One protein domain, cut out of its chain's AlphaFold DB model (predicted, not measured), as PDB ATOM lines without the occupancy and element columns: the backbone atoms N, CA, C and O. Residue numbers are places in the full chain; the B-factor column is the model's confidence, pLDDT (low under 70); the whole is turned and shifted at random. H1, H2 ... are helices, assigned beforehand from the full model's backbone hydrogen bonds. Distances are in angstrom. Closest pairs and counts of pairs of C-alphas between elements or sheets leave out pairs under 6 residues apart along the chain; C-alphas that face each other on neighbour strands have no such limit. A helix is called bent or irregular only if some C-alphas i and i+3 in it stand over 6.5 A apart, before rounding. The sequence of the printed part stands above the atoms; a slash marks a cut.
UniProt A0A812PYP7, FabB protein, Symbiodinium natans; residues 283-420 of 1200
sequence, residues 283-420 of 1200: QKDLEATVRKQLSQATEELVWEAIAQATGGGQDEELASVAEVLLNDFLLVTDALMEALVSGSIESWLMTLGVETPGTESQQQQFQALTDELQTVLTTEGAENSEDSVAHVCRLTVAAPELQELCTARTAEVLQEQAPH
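What this domain is: This is residues 283 to 420 of the 1200 residues of the protein "FabB protein" of Symbiodinium natans (UniProt A0A812PYP7). Two long helices, H1 and H2, run opposite ways and cross closely in the middle of the domain, and H5 and H6 follow one another across H1, H5 on residues 289 to 301 and H6 on residues 301 to 309, beside H2. H4 folds back along H5 as a hairpin towards one end of the long axis, and the short H3 folds back on the last part of H2. The printed part has 138 residues with six named helices, H1 to H6 in chain order, and no named strand; the class is all helix. It is compact, with a radius of gyration of the C-alphas of 16.0 A and spans of 53 by 36 by 23 A.

Where its parts are: H1, residues 283 to 310, is the longest helix by residues and measures 40.4 A from C-alpha 283 at (113.139, 135.251, 124.582) to C-alpha 310 at (116.536, 167.817, 100.907). H2, residues 318 to 341, measures 33.3 A and has a kink of 34 degrees near residue 328; it is neither bent nor irregular, but only just, with C-alphas 328 and 331 being 6.2 A apart. H3 is residues 345 to 351. H4, residues 360 to 378, measures 26.4 A. H5, residues 382 to 397, measures 24.1 A and is irregular, with C-alphas 383 and 386 being 8.2 A apart. H6, residues 400 to 420, measures 31.2 A, ends at C-alpha 420 at (132.763, 168.153, 98.214), and is only just irregular, with C-alphas 416 and 419 being 6.7 A apart.

How they stand to each other: H2 is the hub, touching the five other helices. H1 touches it at a steep tilt of 46 degrees, opposite ways, closest at the C-alphas of Val 302 and Ala 322, 6.3 A. H6 touches H2, with residues 321 to 329 of H2 alone, at a shallow tilt of 24 degrees, opposite ways; the closest C-alphas, Val 321 and Val 413, are 6.9 A apart. H2 and H3 form a hairpin at 20 degrees, closest at the C-alphas of Ala 339 and Trp 348, 5.2 A. H1 touches H5 at a steep tilt of 39 degrees, the same way, with C-alphas 294 and 393 closest at 5.0 A. H1 touches H6 at a steep 57 degrees, closest at C-alphas 305 and 407, 4.9 A. H4 and H5 form a hairpin at 16 degrees, with C-alphas 376 and 388 closest at 6.2 A. H4 is apart from H1 and H6. Every O i to N i+4 pair is within hydrogen-bond range in H1, H3 and H4; the counts are 18 of 20 in H2, 10 of 12 in H5 and 15 of 17 in H6.

The domain as a whole: The two C-alphas farthest apart, Glu 380 and Pro 419, are 54.7 A apart. The printed part has no cut, and no link is long. The mean pLDDT of the printed part is 94.9; residues 382 to 384 and residue 420 are under 70.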
ATOM      1  N   GLN A 283     112.626 133.922 124.241       83.19
ATOM      2  CA  GLN A 283     113.139 135.251 124.582       83.19
ATOM      3  C   GLN A 283     114.171 135.768 123.560       83.19
ATOM      4  O   GLN A 283     114.189 136.969 123.277       83.19
ATOM      5  N   LYS A 284     115.006 134.895 122.972       85.75
ATOM      6  CA  LYS A 284     115.955 135.286 121.908       85.75
ATOM      7  C   LYS A 284     115.231 135.642 120.613       85.75
ATOM      8  O   LYS A 284     115.607 136.620 119.970       85.75
ATOM      9  N   ASP A 285     114.203 134.880 120.240       90.00
ATOM     10  CA  ASP A 285     113.399 135.159 119.046       90.00
ATOM     11  C   ASP A 285     112.609 136.471 119.201       90.00
ATOM     12  O   ASP A 285     112.536 137.259 118.252       90.00
ATOM     13  N   LEU A 286     112.116 136.785 120.408       91.06
ATOM     14  CA  LEU A 286     111.532 138.095 120.703       91.06
ATOM     15  C   LEU A 286     112.576 139.223 120.613       91.06
ATOM     16  O   LEU A 286     112.317 140.216 119.936       91.06
ATOM     17  N   GLU A 287     113.763 139.081 121.220       93.81
ATOM     18  CA  GLU A 287     114.828 140.098 121.130       93.81
ATOM     19  C   GLU A 287     115.256 140.341 119.670       93.81
ATOM     20  O   GLU A 287     115.377 141.487 119.232       93.81
ATOM     21  N   ALA A 288     115.425 139.275 118.884       94.38
ATOM     22  CA  ALA A 288     115.746 139.362 117.462       94.38
ATOM     23  C   ALA A 288     114.638 140.063 116.654       94.38
ATOM     24  O   ALA A 288     114.941 140.843 115.748       94.38
ATOM     25  N   THR A 289     113.369 139.831 117.003       94.81
ATOM     26  CA  THR A 289     112.210 140.485 116.374       94.81
ATOM     27  C   THR A 289     112.138 141.970 116.734       94.81
ATOM     28  O   THR A 289     111.983 142.801 115.840       94.81
ATOM     29  N   VAL A 290     112.349 142.328 118.007       96.19
ATOM     30  CA  VAL A 290     112.438 143.730 118.457       96.19
ATOM     31  C   VAL A 290     113.561 144.456 117.720       96.19
ATOM     32  O   VAL A 290     113.302 145.482 117.098       96.19
ATOM     33  N   ARG A 291     114.785 143.905 117.697       96.88
ATOM     34  CA  ARG A 291     115.934 144.512 116.996       96.88
ATOM     35  C   ARG A 291     115.685 144.685 115.493       96.88
ATOM     36  O   ARG A 291     116.024 145.730 114.943       96.88
ATOM     37  N   LYS A 292     115.063 143.699 114.832       97.12
ATOM     38  CA  LYS A 292     114.642 143.786 113.421       97.12
ATOM     39  C   LYS A 292     113.682 144.963 113.207       97.12
ATOM     40  O   LYS A 292     113.964 145.833 112.389       97.12
ATOM     41  N   GLN A 293     112.578 145.003 113.952       97.81
ATOM     42  CA  GLN A 293     111.527 146.010 113.782       97.81
ATOM     43  C   GLN A 293     111.997 147.421 114.169       97.81
ATOM     44  O   GLN A 293     111.659 148.398 113.505       97.81
ATOM     45  N   LEU A 294     112.842 147.531 115.198       98.19
ATOM     46  CA  LEU A 294     113.481 148.783 115.604       98.19
ATOM     47  C   LEU A 294     114.432 149.314 114.526       98.19
ATOM     48  O   LEU A 294     114.429 150.512 114.246       98.19
ATOM     49  N   SER A 295     115.197 148.432 113.875       97.94
ATOM     50  CA  SER A 295     116.062 148.813 112.756       97.94
ATOM     51  C   SER A 295     115.261 149.341 111.567       97.94
ATOM     52  O   SER A 295     115.677 150.321 110.958       97.94
ATOM     53  N   GLN A 296     114.110 148.734 111.259       97.94
ATOM     54  CA  GLN A 296     113.234 149.182 110.171       97.94
ATOM     55  C   GLN A 296     112.585 150.539 110.492       97.94
ATOM     56  O   GLN A 296     112.635 151.445 109.668       97.94
ATOM     57  N   ALA A 297     112.082 150.736 111.716       98.38
ATOM     58  CA  ALA A 297     111.566 152.036 112.156       98.38
ATOM     59  C   ALA A 297     112.653 153.135 112.162       98.38
ATOM     60  O   ALA A 297     112.383 154.279 111.800       98.38
ATOM     61  N   THR A 298     113.894 152.794 112.531       98.56
ATOM     62  CA  THR A 298     115.038 153.727 112.485       98.56
ATOM     63  C   THR A 298     115.389 154.115 111.041       98.56
ATOM     64  O   THR A 298     115.716 155.271 110.782       98.56
ATOM     65  N   GLU A 299     115.271 153.188 110.085       98.00
ATOM     66  CA  GLU A 299     115.444 153.469 108.653       98.00
ATOM     67  C   GLU A 299     114.347 154.389 108.099       98.00
ATOM     68  O   GLU A 299     114.663 155.353 107.399       98.00
ATOM     69  N   GLU A 300     113.082 154.164 108.468       97.88
ATOM     70  CA  GLU A 300     111.965 155.059 108.125       97.88
ATOM     71  C   GLU A 300     112.224 156.499 108.621       97.88
ATOM     72  O   GLU A 300     112.080 157.447 107.845       97.88
ATOM     73  N   LEU A 301     112.692 156.668 109.866       98.31
ATOM     74  CA  LEU A 301     113.043 157.980 110.432       98.31
ATOM     75  C   LEU A 301     114.192 158.671 109.683       98.31
ATOM     76  O   LEU A 301     114.097 159.860 109.378       98.31
ATOM     77  N   VAL A 302     115.280 157.950 109.395       98.44
ATOM     78  CA  VAL A 302     116.445 158.519 108.698       98.44
ATOM     79  C   VAL A 302     116.061 158.985 107.292       98.44
ATOM     80  O   VAL A 302     116.426 160.093 106.890       98.44
ATOM     81  N   TRP A 303     115.266 158.200 106.559       97.31
ATOM     82  CA  TRP A 303     114.772 158.615 105.245       97.31
ATOM     83  C   TRP A 303     113.766 159.767 105.317       97.31
ATOM     84  O   TRP A 303     113.803 160.633 104.438       97.31
ATOM     85  N   GLU A 304     112.922 159.848 106.352       97.75
ATOM     86  CA  GLU A 304     112.064 161.021 106.555       97.75
ATOM     87  C   GLU A 304     112.904 162.282 106.822       97.75
ATOM     88  O   GLU A 304     112.696 163.303 106.167       97.75
ATOM     89  N   ALA A 305     113.902 162.210 107.707       97.94
ATOM     90  CA  ALA A 305     114.788 163.333 108.010       97.94
ATOM     91  C   ALA A 305     115.561 163.820 106.767       97.94
ATOM     92  O   ALA A 305     115.636 165.025 106.514       97.94
ATOM     93  N   ILE A 306     116.064 162.896 105.936       97.56
ATOM     94  CA  ILE A 306     116.700 163.215 104.645       97.56
ATOM     95  C   ILE A 306     115.695 163.856 103.681       97.56
ATOM     96  O   ILE A 306     116.015 164.866 103.048       97.56
ATOM     97  N   ALA A 307     114.474 163.331 103.575       97.06
ATOM     98  CA  ALA A 307     113.440 163.901 102.713       97.06
ATOM     99  C   ALA A 307     113.044 165.321 103.157       97.06
ATOM    100  O   ALA A 307     112.937 166.215 102.314       97.06
ATOM    101  N   GLN A 308     112.898 165.561 104.464       96.81
ATOM    102  CA  GLN A 308     112.627 166.888 105.023       96.81
ATOM    103  C   GLN A 308     113.780 167.871 104.745       96.81
ATOM    104  O   GLN A 308     113.528 168.990 104.296       96.81
ATOM    105  N   ALA A 309     115.037 167.455 104.943       97.00
ATOM    106  CA  ALA A 309     116.212 168.309 104.747       97.00
ATOM    107  C   ALA A 309     116.529 168.613 103.266       97.00
ATOM    108  O   ALA A 309     117.022 169.695 102.947       97.00
ATOM    109  N   THR A 310     116.243 167.680 102.351       96.69
ATOM    110  CA  THR A 310     116.536 167.817 100.907       96.69
ATOM    111  C   THR A 310     115.371 168.353 100.074       96.69
ATOM    112  O   THR A 310     115.575 168.753  98.927       96.69
ATOM    113  N   GLY A 311     114.150 168.369 100.618       96.31
ATOM    114  CA  GLY A 311     112.935 168.707  99.871       96.31
ATOM    115  C   GLY A 311     112.341 167.538  99.071       96.31
ATOM    116  O   GLY A 311     111.645 167.772  98.084       96.31
ATOM    117  N   GLY A 312     112.599 166.295  99.494       93.38
ATOM    118  CA  GLY A 312     112.000 165.077  98.936       93.38
ATOM    119  C   GLY A 312     112.804 164.393  97.826       93.38
ATOM    120  O   GLY A 312     112.219 163.676  97.016       93.38
ATOM    121  N   GLY A 313     114.120 164.613  97.759       86.31
ATOM    122  CA  GLY A 313     114.997 163.885  96.838       86.31
ATOM    123  C   GLY A 313     115.354 162.493  97.370       86.31
ATOM    124  O   GLY A 313     115.766 162.360  98.517       86.31
ATOM    125  N   GLN A 314     115.250 161.466  96.522       85.25
ATOM    126  CA  GLN A 314     115.825 160.130  96.751       85.25
ATOM    127  C   GLN A 314     116.986 159.893  95.768       85.25
ATOM    128  O   GLN A 314     117.009 158.915  95.021       85.25
ATOM    129  N   ASP A 315     117.928 160.839  95.724       92.19
ATOM    130  CA  ASP A 315     119.154 160.724  94.928       92.19
ATOM    131  C   ASP A 315     120.042 159.592  95.482       92.19
ATOM    132  O   ASP A 315     120.224 159.479  96.694       92.19
ATOM    133  N   GLU A 316     120.673 158.802  94.607       93.75
ATOM    134  CA  GLU A 316     121.565 157.690  94.991       93.75
ATOM    135  C   GLU A 316     122.750 158.149  95.871       93.75
ATOM    136  O   GLU A 316     123.204 157.417  96.746       93.75
ATOM    137  N   GLU A 317     123.193 159.405  95.721       92.00
ATOM    138  CA  GLU A 317     124.210 160.036  96.578       92.00
ATOM    139  C   GLU A 317     123.792 160.060  98.066       92.00
ATOM    140  O   GLU A 317     124.630 159.874  98.956       92.00
ATOM    141  N   LEU A 318     122.491 160.215  98.349       95.88
ATOM    142  CA  LEU A 318     121.935 160.291  99.704       95.88
ATOM    143  C   LEU A 318     121.910 158.935 100.420       95.88
ATOM    144  O   LEU A 318     121.826 158.916 101.645       95.88
ATOM    145  N   ALA A 319     122.058 157.811  99.712       95.94
ATOM    146  CA  ALA A 319     122.199 156.502 100.353       95.94
ATOM    147  C   ALA A 319     123.451 156.435 101.249       95.94
ATOM    148  O   ALA A 319     123.426 155.799 102.300       95.94
ATOM    149  N   SER A 320     124.520 157.162 100.893       95.75
ATOM    150  CA  SER A 320     125.720 157.283 101.733       95.75
ATOM    151  C   SER A 320     125.479 158.101 103.011       95.75
ATOM    152  O   SER A 320     126.040 157.796 104.062       95.75
ATOM    153  N   VAL A 321     124.609 159.115 102.940       96.69
ATOM    154  CA  VAL A 321     124.169 159.917 104.092       96.69
ATOM    155  C   VAL A 321     123.264 159.077 104.996       96.69
ATOM    156  O   VAL A 321     123.455 159.068 106.210       96.69
ATOM    157  N   ALA A 322     122.340 158.312 104.405       97.75
ATOM    158  CA  ALA A 322     121.468 157.387 105.119       97.75
ATOM    159  C   ALA A 322     122.255 156.292 105.854       97.75
ATOM    160  O   ALA A 322     121.969 156.040 107.018       97.75
ATOM    161  N   GLU A 323     123.282 155.688 105.238       97.31
ATOM    162  CA  GLU A 323     124.124 154.679 105.902       97.31
ATOM    163  C   GLU A 323     124.863 155.257 107.124       97.31
ATOM    164  O   GLU A 323     124.904 154.616 108.173       97.31
ATOM    165  N   VAL A 324     125.397 156.483 107.041       97.69
ATOM    166  CA  VAL A 324     126.042 157.148 108.191       97.69
ATOM    167  C   VAL A 324     125.033 157.422 109.309       97.69
ATOM    168  O   VAL A 324     125.274 157.044 110.455       97.69
ATOM    169  N   LEU A 325     123.885 158.022 108.981       98.00
ATOM    170  CA  LEU A 325     122.844 158.346 109.958       98.00
ATOM    171  C   LEU A 325     122.239 157.090 110.599       98.00
ATOM    172  O   LEU A 325     122.032 157.069 111.805       98.00
ATOM    173  N   LEU A 326     122.023 156.015 109.837       98.06
ATOM    174  CA  LEU A 326     121.584 154.725 110.373       98.06
ATOM    175  C   LEU A 326     122.546 154.196 111.441       98.06
ATOM    176  O   LEU A 326     122.101 153.782 112.508       98.06
ATOM    177  N   ASN A 327     123.857 154.235 111.192       97.50
ATOM    178  CA  ASN A 327     124.844 153.775 112.170       97.50
ATOM    179  C   ASN A 327     124.884 154.659 113.434       97.50
ATOM    180  O   ASN A 327     125.011 154.114 114.532       97.50
ATOM    181  N   ASP A 328     124.726 155.984 113.303       97.75
ATOM    182  CA  ASP A 328     124.597 156.902 114.448       97.75
ATOM    183  C   ASP A 328     123.308 156.600 115.257       97.75
ATOM    184  O   ASP A 328     123.358 156.437 116.478       97.75
ATOM    185  N   PHE A 329     122.148 156.477 114.594       98.19
ATOM    186  CA  PHE A 329     120.837 156.397 115.258       98.19
ATOM    187  C   PHE A 329     120.429 155.010 115.760       98.19
ATOM    188  O   PHE A 329     119.717 154.942 116.760       98.19
ATOM    189  N   LEU A 330     120.905 153.910 115.166       98.00
ATOM    190  CA  LEU A 330     120.618 152.553 115.665       98.00
ATOM    191  C   LEU A 330     121.122 152.335 117.103       98.00
ATOM    192  O   LEU A 330     120.502 151.608 117.874       98.00
ATOM    193  N   LEU A 331     122.225 152.986 117.486       97.12
ATOM    194  CA  LEU A 331     122.743 152.944 118.857       97.12
ATOM    195  C   LEU A 331     121.876 153.756 119.831       97.12
ATOM    196  O   LEU A 331     121.741 153.379 120.995       97.12
ATOM    197  N   VAL A 332     121.277 154.852 119.356       98.25
ATOM    198  CA  VAL A 332     120.349 155.677 120.140       98.25
ATOM    199  C   VAL A 332     119.030 154.929 120.341       98.25
ATOM    200  O   VAL A 332     118.530 154.869 121.462       98.25
ATOM    201  N   THR A 333     118.478 154.301 119.299       98.38
ATOM    202  CA  THR A 333     117.186 153.604 119.393       98.38
ATOM    203  C   THR A 333     117.260 152.316 120.217       98.38
ATOM    204  O   THR A 333     116.343 152.073 121.003       98.38
ATOM    205  N   ASP A 334     118.355 151.542 120.151       98.25
ATOM    206  CA  ASP A 334     118.573 150.376 121.035       98.25
ATOM    207  C   ASP A 334     118.629 150.806 122.517       98.25
ATOM    208  O   ASP A 334     117.994 150.188 123.373       98.25
ATOM    209  N   ALA A 335     119.289 151.933 122.821       98.12
ATOM    210  CA  ALA A 335     119.348 152.506 124.171       98.12
ATOM    211  C   ALA A 335     117.999 153.078 124.659       98.12
ATOM    212  O   ALA A 335     117.676 152.971 125.844       98.12
ATOM    213  N   LEU A 336     117.175 153.638 123.764       98.44
ATOM    214  CA  LEU A 336     115.804 154.062 124.084       98.44
ATOM    215  C   LEU A 336     114.889 152.864 124.385       98.44
ATOM    216  O   LEU A 336     114.099 152.923 125.329       98.44
ATOM    217  N   MET A 337     115.034 151.754 123.655       98.31
ATOM    218  CA  MET A 337     114.328 150.510 123.975       98.31
ATOM    219  C   MET A 337     114.822 149.883 125.288       98.31
ATOM    220  O   MET A 337     113.995 149.425 126.075       98.31
ATOM    221  N   GLU A 338     116.127 149.917 125.597       97.88
ATOM    222  CA  GLU A 338     116.638 149.501 126.918       97.88
ATOM    223  C   GLU A 338     116.069 150.386 128.045       97.88
ATOM    224  O   GLU A 338     115.680 149.877 129.103       97.88
ATOM    225  N   ALA A 339     115.932 151.698 127.821       98.19
ATOM    226  CA  ALA A 339     115.309 152.618 128.773       98.19
ATOM    227  C   ALA A 339     113.814 152.317 129.009       98.19
ATOM    228  O   ALA A 339     113.376 152.319 130.160       98.19
ATOM    229  N   LEU A 340     113.044 151.993 127.961       98.00
ATOM    230  CA  LEU A 340     111.640 151.570 128.085       98.00
ATOM    231  C   LEU A 340     111.499 150.222 128.805       98.00
ATOM    232  O   LEU A 340     110.740 150.115 129.767       98.00
ATOM    233  N   VAL A 341     112.265 149.205 128.398       97.06
ATOM    234  CA  VAL A 341     112.228 147.857 129.003       97.06
ATOM    235  C   VAL A 341     112.661 147.879 130.476       97.06
ATOM    236  O   VAL A 341     112.161 147.092 131.279       97.06
ATOM    237  N   SER A 342     113.551 148.798 130.862       97.19
ATOM    238  CA  SER A 342     113.953 149.009 132.261       97.19
ATOM    239  C   SER A 342     113.043 149.962 133.052       97.19
ATOM    240  O   SER A 342     113.234 150.102 134.261       97.19
ATOM    241  N   GLY A 343     112.072 150.625 132.409       97.62
ATOM    242  CA  GLY A 343     111.242 151.668 133.024       97.62
ATOM    243  C   GLY A 343     112.027 152.915 133.464       97.62
ATOM    244  O   GLY A 343     111.558 153.680 134.308       97.62
ATOM    245  N   SER A 344     113.238 153.119 132.935       98.19
ATOM    246  CA  SER A 344     114.162 154.169 133.370       98.19
ATOM    247  C   SER A 344     114.007 155.452 132.554       98.19
ATOM    248  O   SER A 344     114.726 155.698 131.583       98.19
ATOM    249  N   ILE A 345     113.094 156.320 132.995       97.88
ATOM    250  CA  ILE A 345     112.890 157.634 132.374       97.88
ATOM    251  C   ILE A 345     114.141 158.530 132.424       97.88
ATOM    252  O   ILE A 345     114.380 159.308 131.504       97.88
ATOM    253  N   GLU A 346     114.984 158.400 133.454       97.94
ATOM    254  CA  GLU A 346     116.265 159.117 133.516       97.94
ATOM    255  C   GLU A 346     117.204 158.673 132.382       97.94
ATOM    256  O   GLU A 346     117.833 159.515 131.746       97.94
ATOM    257  N   SER A 347     117.241 157.370 132.066       97.88
ATOM    258  CA  SER A 347     118.016 156.837 130.939       97.88
ATOM    259  C   SER A 347     117.435 157.259 129.586       97.88
ATOM    260  O   SER A 347     118.193 157.567 128.669       97.88
ATOM    261  N   TRP A 348     116.105 157.324 129.462       98.31
ATOM    262  CA  TRP A 348     115.411 157.823 128.268       98.31
ATOM    263  C   TRP A 348     115.769 159.287 127.983       98.31
ATOM    264  O   TRP A 348     116.293 159.606 126.917       98.31
ATOM    265  N   LEU A 349     115.572 160.171 128.968       98.06
ATOM    266  CA  LEU A 349     115.885 161.598 128.851       98.06
ATOM    267  C   LEU A 349     117.379 161.834 128.593       98.06
ATOM    268  O   LEU A 349     117.725 162.618 127.714       98.06
ATOM    269  N   MET A 350     118.266 161.109 129.288       97.69
ATOM    270  CA  MET A 350     119.714 161.199 129.074       97.69
ATOM    271  C   MET A 350     120.125 160.764 127.657       97.69
ATOM    272  O   MET A 350     121.003 161.389 127.066       97.69
ATOM    273  N   THR A 351     119.480 159.737 127.097       98.06
ATOM    274  CA  THR A 351     119.735 159.250 125.726       98.06
ATOM    275  C   THR A 351     119.279 160.261 124.668       98.06
ATOM    276  O   THR A 351     119.948 160.426 123.651       98.06
ATOM    277  N   LEU A 352     118.197 161.000 124.936       97.75
ATOM    278  CA  LEU A 352     117.714 162.111 124.103       97.75
ATOM    279  C   LEU A 352     118.474 163.436 124.326       97.75
ATOM    280  O   LEU A 352     118.166 164.432 123.675       97.75
ATOM    281  N   GLY A 353     119.437 163.489 125.255       97.31
ATOM    282  CA  GLY A 353     120.151 164.722 125.612       97.31
ATOM    283  C   GLY A 353     119.307 165.758 126.374       97.31
ATOM    284  O   GLY A 353     119.672 166.931 126.418       97.31
ATOM    285  N   VAL A 354     118.183 165.348 126.970       97.31
ATOM    286  CA  VAL A 354     117.252 166.222 127.700       97.31
ATOM    287  C   VAL A 354     117.639 166.315 129.179       97.31
ATOM    288  O   VAL A 354     117.871 165.305 129.843       97.31
ATOM    289  N   GLU A 355     117.654 167.532 129.730       96.38
ATOM    290  CA  GLU A 355     117.929 167.762 131.152       96.38
ATOM    291  C   GLU A 355     116.850 167.130 132.053       96.38
ATOM    292  O   GLU A 355     115.667 167.476 131.994       96.38
ATOM    293  N   THR A 356     117.258 166.219 132.938       95.06
ATOM    294  CA  THR A 356     116.385 165.632 133.969       95.06
ATOM    295  C   THR A 356     115.896 166.709 134.951       95.06
ATOM    296  O   THR A 356     116.717 167.505 135.412       95.06
ATOM    297  N   PRO A 357     114.605 166.733 135.344       93.06
ATOM    298  CA  PRO A 357     113.622 165.645 135.247       93.06
ATOM    299  C   PRO A 357     112.802 165.603 133.941       93.06
ATOM    300  O   PRO A 357     111.815 164.870 133.878       93.06
ATOM    301  N   GLY A 358     113.170 166.373 132.913       96.81
ATOM    302  CA  GLY A 358     112.398 166.488 131.675       96.81
ATOM    303  C   GLY A 358     111.085 167.263 131.844       96.81
ATOM    304  O   GLY A 358     110.725 167.721 132.931       96.81
ATOM    305  N   THR A 359     110.362 167.430 130.739       97.62
ATOM    306  CA  THR A 359     109.041 168.076 130.717       97.62
ATOM    307  C   THR A 359     107.925 167.085 131.045       97.62
ATOM    308  O   THR A 359     108.038 165.889 130.781       97.62
ATOM    309  N   GLU A 360     106.792 167.582 131.550       97.56
ATOM    310  CA  GLU A 360     105.619 166.739 131.833       97.56
ATOM    311  C   GLU A 360     105.127 165.982 130.582       97.56
ATOM    312  O   GLU A 360     104.707 164.834 130.683       97.56
ATOM    313  N   SER A 361     105.254 166.575 129.387       97.38
ATOM    314  CA  SER A 361     104.894 165.920 128.119       97.38
ATOM    315  C   SER A 361     105.789 164.716 127.810       97.38
ATOM    316  O   SER A 361     105.285 163.673 127.403       97.38
ATOM    317  N   GLN A 362     107.099 164.827 128.052       97.50
ATOM    318  CA  GLN A 362     108.049 163.718 127.888       97.50
ATOM    319  C   GLN A 362     107.799 162.611 128.920       97.50
ATOM    320  O   GLN A 362     107.871 161.432 128.585       97.50
ATOM    321  N   GLN A 363     107.440 162.978 130.155       97.88
ATOM    322  CA  GLN A 363     107.053 162.018 131.195       97.88
ATOM    323  C   GLN A 363     105.768 161.262 130.823       97.88
ATOM    324  O   GLN A 363     105.721 160.039 130.936       97.88
ATOM    325  N   GLN A 364     104.753 161.968 130.316       97.81
ATOM    326  CA  GLN A 364     103.515 161.358 129.824       97.81
ATOM    327  C   GLN A 364     103.758 160.465 128.595       97.81
ATOM    328  O   GLN A 364     103.182 159.382 128.520       97.81
ATOM    329  N   GLN A 365     104.634 160.864 127.665       97.81
ATOM    330  CA  GLN A 365     104.991 160.047 126.500       97.81
ATOM    331  C   GLN A 365     105.765 158.782 126.892       97.81
ATOM    332  O   GLN A 365     105.411 157.698 126.438       97.81
ATOM    333  N   PHE A 366     106.769 158.890 127.769       98.38
ATOM    334  CA  PHE A 366     107.505 157.729 128.276       98.38
ATOM    335  C   PHE A 366     106.580 156.744 129.005       98.38
ATOM    336  O   PHE A 366     106.666 155.536 128.779       98.38
ATOM    337  N   GLN A 367     105.653 157.247 129.830       98.25
ATOM    338  CA  GLN A 367     104.660 156.402 130.492       98.25
ATOM    339  C   GLN A 367     103.726 155.730 129.476       98.25
ATOM    340  O   GLN A 367     103.530 154.527 129.564       98.25
ATOM    341  N   ALA A 368     103.216 156.455 128.475       97.94
ATOM    342  CA  ALA A 368     102.347 155.882 127.444       97.94
ATOM    343  C   ALA A 368     103.052 154.794 126.608       97.94
ATOM    344  O   ALA A 368     102.460 153.752 126.343       97.94
ATOM    345  N   LEU A 369     104.325 154.997 126.246       98.06
ATOM    346  CA  LEU A 369     105.156 153.980 125.587       98.06
ATOM    347  C   LEU A 369     105.381 152.753 126.486       98.06
ATOM    348  O   LEU A 369     105.351 151.620 126.009       98.06
ATOM    349  N   THR A 370     105.579 152.974 127.787       97.94
ATOM    350  CA  THR A 370     105.759 151.908 128.783       97.94
ATOM    351  C   THR A 370     104.465 151.113 129.000       97.94
ATOM    352  O   THR A 370     104.512 149.886 129.077       97.94
ATOM    353  N   ASP A 371     103.314 151.784 129.050       97.12
ATOM    354  CA  ASP A 371     101.989 151.171 129.198       97.12
ATOM    355  C   ASP A 371     101.598 150.370 127.940       97.12
ATOM    356  O   ASP A 371     101.061 149.264 128.051       97.12
ATOM    357  N   GLU A 372     101.918 150.874 126.742       96.69
ATOM    358  CA  GLU A 372     101.727 150.151 125.477       96.69
ATOM    359  C   GLU A 372     102.650 148.923 125.404       96.69
ATOM    360  O   GLU A 372     102.179 147.817 125.158       96.69
ATOM    361  N   LEU A 373     103.945 149.064 125.725       96.00
ATOM    362  CA  LEU A 373     104.887 147.938 125.795       96.00
ATOM    363  C   LEU A 373     104.429 146.866 126.801       96.00
ATOM    364  O   LEU A 373     104.465 145.676 126.490       96.00
ATOM    365  N   GLN A 374     103.942 147.263 127.982       95.25
ATOM    366  CA  GLN A 374     103.348 146.331 128.945       95.25
ATOM    367  C   GLN A 374     102.069 145.681 128.404       95.25
ATOM    368  O   GLN A 374     101.849 144.494 128.643       95.25
ATOM    369  N   THR A 375     101.249 146.404 127.639       94.69
ATOM    370  CA  THR A 375     100.056 145.847 126.983       94.69
ATOM    371  C   THR A 375     100.441 144.791 125.944       94.69
ATOM    372  O   THR A 375      99.882 143.693 125.959       94.69
ATOM    373  N   VAL A 376     101.453 145.049 125.109       93.75
ATOM    374  CA  VAL A 376     101.983 144.067 124.145       93.75
ATOM    375  C   VAL A 376     102.549 142.831 124.854       93.75
ATOM    376  O   VAL A 376     102.245 141.711 124.454       93.75
ATOM    377  N   LEU A 377     103.306 143.012 125.941       92.12
ATOM    378  CA  LEU A 377     103.903 141.909 126.712       92.12
ATOM    379  C   LEU A 377     102.900 141.110 127.567       92.12
ATOM    380  O   LEU A 377     103.199 139.978 127.939       92.12
ATOM    381  N   THR A 378     101.730 141.670 127.899       92.31
ATOM    382  CA  THR A 378     100.681 140.992 128.698       92.31
ATOM    383  C   THR A 378      99.506 140.471 127.869       92.31
ATOM    384  O   THR A 378      98.654 139.751 128.395       92.31
ATOM    385  N   THR A 379      99.450 140.782 126.572       92.31
ATOM    386  CA  THR A 379      98.439 140.231 125.664       92.31
ATOM    387  C   THR A 379      98.828 138.804 125.272       92.31
ATOM    388  O   THR A 379      99.501 138.581 124.268       92.31
ATOM    389  N   GLU A 380      98.394 137.822 126.071       76.75
ATOM    390  CA  GLU A 380      98.580 136.378 125.833       76.75
ATOM    391  C   GLU A 380      97.824 135.897 124.568       76.75
ATOM    392  O   GLU A 380      96.787 135.235 124.635       76.75
ATOM    393  N   GLY A 381      98.339 136.251 123.388       79.56
ATOM    394  CA  GLY A 381      97.768 135.937 122.077       79.56
ATOM    395  C   GLY A 381      98.837 135.962 120.984       79.56
ATOM    396  O   GLY A 381      99.109 137.005 120.394       79.56
ATOM    397  N   ALA A 382      99.435 134.800 120.710       52.62
ATOM    398  CA  ALA A 382     100.668 134.656 119.927       52.62
ATOM    399  C   ALA A 382     100.603 135.113 118.450       52.62
ATOM    400  O   ALA A 382     101.643 135.213 117.806       52.62
ATOM    401  N   GLU A 383      99.414 135.391 117.911       62.16
ATOM    402  CA  GLU A 383      99.199 135.669 116.481       62.16
ATOM    403  C   GLU A 383      99.431 137.145 116.087       62.16
ATOM    404  O   GLU A 383      99.571 137.430 114.903       62.16
ATOM    405  N   ASN A 384      99.541 138.073 117.051       61.72
ATOM    406  CA  ASN A 384      99.693 139.523 116.799       61.72
ATOM    407  C   ASN A 384     101.050 140.113 117.250       61.72
ATOM    408  O   ASN A 384     101.209 141.338 117.293       61.72
ATOM    409  N   SER A 385     102.014 139.279 117.651       83.06
ATOM    410  CA  SER A 385     103.227 139.732 118.355       83.06
ATOM    411  C   SER A 385     104.141 140.618 117.502       83.06
ATOM    412  O   SER A 385     104.547 141.678 117.975       83.06
ATOM    413  N   GLU A 386     104.431 140.247 116.250       92.81
ATOM    414  CA  GLU A 386     105.346 141.024 115.400       92.81
ATOM    415  C   GLU A 386     104.781 142.409 115.035       92.81
ATOM    416  O   GLU A 386     105.497 143.398 115.176       92.81
ATOM    417  N   ASP A 387     103.500 142.519 114.665       94.25
ATOM    418  CA  ASP A 387     102.867 143.817 114.367       94.25
ATOM    419  C   ASP A 387     102.775 144.727 115.601       94.25
ATOM    420  O   ASP A 387     102.967 145.941 115.500       94.25
ATOM    421  N   SER A 388     102.526 144.145 116.778       94.94
ATOM    422  CA  SER A 388     102.455 144.886 118.043       94.94
ATOM    423  C   SER A 388     103.840 145.368 118.496       94.94
ATOM    424  O   SER A 388     104.000 146.523 118.889       94.94
ATOM    425  N   VAL A 389     104.874 144.529 118.356       95.69
ATOM    426  CA  VAL A 389     106.278 144.928 118.556       95.69
ATOM    427  C   VAL A 389     106.675 146.017 117.557       95.69
ATOM    428  O   VAL A 389     107.251 147.028 117.953       95.69
ATOM    429  N   ALA A 390     106.302 145.877 116.283       96.62
ATOM    430  CA  ALA A 390     106.542 146.892 115.261       96.62
ATOM    431  C   ALA A 390     105.819 148.216 115.565       96.62
ATOM    432  O   ALA A 390     106.353 149.289 115.279       96.62
ATOM    433  N   HIS A 391     104.627 148.172 116.174       97.00
ATOM    434  CA  HIS A 391     103.933 149.371 116.637       97.00
ATOM    435  C   HIS A 391     104.723 150.095 117.732       97.00
ATOM    436  O   HIS A 391     104.990 151.285 117.572       97.00
ATOM    437  N   VAL A 392     105.160 149.386 118.780       97.50
ATOM    438  CA  VAL A 392     105.965 149.969 119.870       97.50
ATOM    439  C   VAL A 392     107.310 150.496 119.356       97.50
ATOM    440  O   VAL A 392     107.703 151.604 119.722       97.50
ATOM    441  N   CYS A 393     107.985 149.775 118.454       98.31
ATOM    442  CA  CYS A 393     109.218 150.247 117.818       98.31
ATOM    443  C   CYS A 393     108.989 151.554 117.038       98.31
ATOM    444  O   CYS A 393     109.723 152.519 117.242       98.31
ATOM    445  N   ARG A 394     107.934 151.643 116.213       98.25
ATOM    446  CA  ARG A 394     107.584 152.889 115.503       98.25
ATOM    447  C   ARG A 394     107.212 154.028 116.454       98.25
ATOM    448  O   ARG A 394     107.646 155.150 116.229       98.25
ATOM    449  N   LEU A 395     106.464 153.765 117.530       98.06
ATOM    450  CA  LEU A 395     106.127 154.788 118.534       98.06
ATOM    451  C   LEU A 395     107.362 155.289 119.304       98.06
ATOM    452  O   LEU A 395     107.447 156.475 119.610       98.06
ATOM    453  N   THR A 396     108.325 154.405 119.580       98.44
ATOM    454  CA  THR A 396     109.608 154.744 120.219       98.44
ATOM    455  C   THR A 396     110.447 155.653 119.328       98.44
ATOM    456  O   THR A 396     110.993 156.650 119.794       98.44
ATOM    457  N   VAL A 397     110.523 155.334 118.033       98.38
ATOM    458  CA  VAL A 397     111.284 156.124 117.057       98.38
ATOM    459  C   VAL A 397     110.561 157.435 116.685       98.38
ATOM    460  O   VAL A 397     111.207 158.434 116.384       98.38
ATOM    461  N   ALA A 398     109.232 157.489 116.815       98.06
ATOM    462  CA  ALA A 398     108.424 158.706 116.687       98.06
ATOM    463  C   ALA A 398     108.468 159.637 117.925       98.06
ATOM    464  O   ALA A 398     107.590 160.487 118.096       98.06
ATOM    465  N   ALA A 399     109.469 159.503 118.803       98.06
ATOM    466  CA  ALA A 399     109.730 160.482 119.856       98.06
ATOM    467  C   ALA A 399     110.135 161.836 119.231       98.06
ATOM    468  O   ALA A 399     111.085 161.868 118.445       98.06
ATOM    469  N   PRO A 400     109.460 162.959 119.550       97.69
ATOM    470  CA  PRO A 400     109.700 164.229 118.866       97.69
ATOM    471  C   PRO A 400     111.122 164.752 119.100       97.69
ATOM    472  O   PRO A 400     111.722 165.308 118.187       97.69
ATOM    473  N   GLU A 401     111.712 164.497 120.269       97.81
ATOM    474  CA  GLU A 401     113.114 164.825 120.547       97.81
ATOM    475  C   GLU A 401     114.073 164.032 119.653       97.81
ATOM    476  O   GLU A 401     115.076 164.577 119.203       97.81
ATOM    477  N   LEU A 402     113.766 162.763 119.360       98.25
ATOM    478  CA  LEU A 402     114.572 161.938 118.459       98.25
ATOM    479  C   LEU A 402     114.423 162.402 117.004       98.25
ATOM    480  O   LEU A 402     115.404 162.403 116.264       98.25
ATOM    481  N   GLN A 403     113.227 162.847 116.605       98.19
ATOM    482  CA  GLN A 403     112.991 163.464 115.297       98.19
ATOM    483  C   GLN A 403     113.750 164.794 115.150       98.19
ATOM    484  O   GLN A 403     114.388 165.022 114.119       98.19
ATOM    485  N   GLU A 404     113.757 165.647 116.178       97.56
ATOM    486  CA  GLU A 404     114.567 166.874 116.210       97.56
ATOM    487  C   GLU A 404     116.077 166.563 116.171       97.56
ATOM    488  O   GLU A 404     116.809 167.184 115.399       97.56
ATOM    489  N   LEU A 405     116.549 165.549 116.909       97.88
ATOM    490  CA  LEU A 405     117.953 165.110 116.895       97.88
ATOM    491  C   LEU A 405     118.348 164.551 115.513       97.88
ATOM    492  O   LEU A 405     119.389 164.923 114.970       97.88
ATOM    493  N   CYS A 406     117.501 163.722 114.895       98.44
ATOM    494  CA  CYS A 406     117.753 163.141 113.574       98.44
ATOM    495  C   CYS A 406     117.730 164.184 112.455       98.44
ATOM    496  O   CYS A 406     118.621 164.184 111.605       98.44
ATOM    497  N   THR A 407     116.771 165.112 112.456       98.19
ATOM    498  CA  THR A 407     116.716 166.196 111.457       98.19
ATOM    499  C   THR A 407     117.883 167.173 111.607       98.19
ATOM    500  O   THR A 407     118.492 167.537 110.598       98.19
ATOM    501  N   ALA A 408     118.281 167.523 112.838       97.88
ATOM    502  CA  ALA A 408     119.477 168.328 113.093       97.88
ATOM    503  C   ALA A 408     120.758 167.627 112.605       97.88
ATOM    504  O   ALA A 408     121.510 168.196 111.813       97.88
ATOM    505  N   ARG A 409     120.969 166.362 112.994       97.81
ATOM    506  CA  ARG A 409     122.136 165.564 112.582       97.81
ATOM    507  C   ARG A 409     122.188 165.335 111.066       97.81
ATOM    508  O   ARG A 409     123.260 165.360 110.469       97.81
ATOM    509  N   THR A 410     121.032 165.184 110.421       97.88
ATOM    510  CA  THR A 410     120.924 165.106 108.953       97.88
ATOM    511  C   THR A 410     121.384 166.403 108.288       97.88
ATOM    512  O   THR A 410     122.127 166.356 107.308       97.88
ATOM    513  N   ALA A 411     121.000 167.566 108.827       97.75
ATOM    514  CA  ALA A 411     121.458 168.855 108.315       97.75
ATOM    515  C   ALA A 411     122.979 169.039 108.479       97.75
ATOM    516  O   ALA A 411     123.626 169.505 107.541       97.75
ATOM    517  N   GLU A 412     123.560 168.610 109.609       97.56
ATOM    518  CA  GLU A 412     125.018 168.593 109.815       97.56
ATOM    519  C   GLU A 412     125.733 167.744 108.751       97.56
ATOM    520  O   GLU A 412     126.603 168.250 108.045       97.56
ATOM    521  N   VAL A 413     125.340 166.475 108.575       97.19
ATOM    522  CA  VAL A 413     126.003 165.552 107.631       97.19
ATOM    523  C   VAL A 413     125.858 166.026 106.177       97.19
ATOM    524  O   VAL A 413     126.811 165.948 105.400       97.19
ATOM    525  N   LEU A 414     124.706 166.595 105.799       96.38
ATOM    526  CA  LEU A 414     124.528 167.217 104.481       96.38
ATOM    527  C   LEU A 414     125.410 168.466 104.304       96.38
ATOM    528  O   LEU A 414     125.944 168.684 103.212       96.38
ATOM    529  N   GLN A 415     125.615 169.263 105.357       96.12
ATOM    530  CA  GLN A 415     126.523 170.412 105.336       96.12
ATOM    531  C   GLN A 415     128.002 169.988 105.274       96.12
ATOM    532  O   GLN A 415     128.779 170.648 104.583       96.12
ATOM    533  N   GLU A 416     128.390 168.881 105.915       95.62
ATOM    534  CA  GLU A 416     129.734 168.289 105.811       95.62
ATOM    535  C   GLU A 416     130.033 167.758 104.395       95.62
ATOM    536  O   GLU A 416     131.157 167.898 103.909       95.62
ATOM    537  N   GLN A 417     129.040 167.205 103.686       93.19
ATOM    538  CA  GLN A 417     129.218 166.730 102.304       93.19
ATOM    539  C   GLN A 417     129.112 167.841 101.238       93.19
ATOM    540  O   GLN A 417     129.748 167.755 100.181       93.19
ATOM    541  N   ALA A 418     128.371 168.924 101.503       86.50
ATOM    542  CA  ALA A 418     128.224 170.069 100.599       86.50
ATOM    543  C   ALA A 418     129.540 170.654 100.017       86.50
ATOM    544  O   ALA A 418     129.563 170.916  98.806       86.50
ATOM    545  N   PRO A 419     130.648 170.854 100.771       77.56
ATOM    546  CA  PRO A 419     131.907 171.346 100.200       77.56
ATOM    547  C   PRO A 419     132.502 170.408  99.142       77.56
ATOM    548  O   PRO A 419     133.071 170.892  98.165       77.56
ATOM    549  N   HIS A 420     132.319 169.088  99.254       68.19
ATOM    550  CA  HIS A 420     132.763 168.153  98.214       68.19
ATOM    551  C   HIS A 420     131.934 168.289  96.926       68.19
ATOM    552  O   HIS A 420     132.509 168.270  95.838       68.19
TER     553      HIS A 420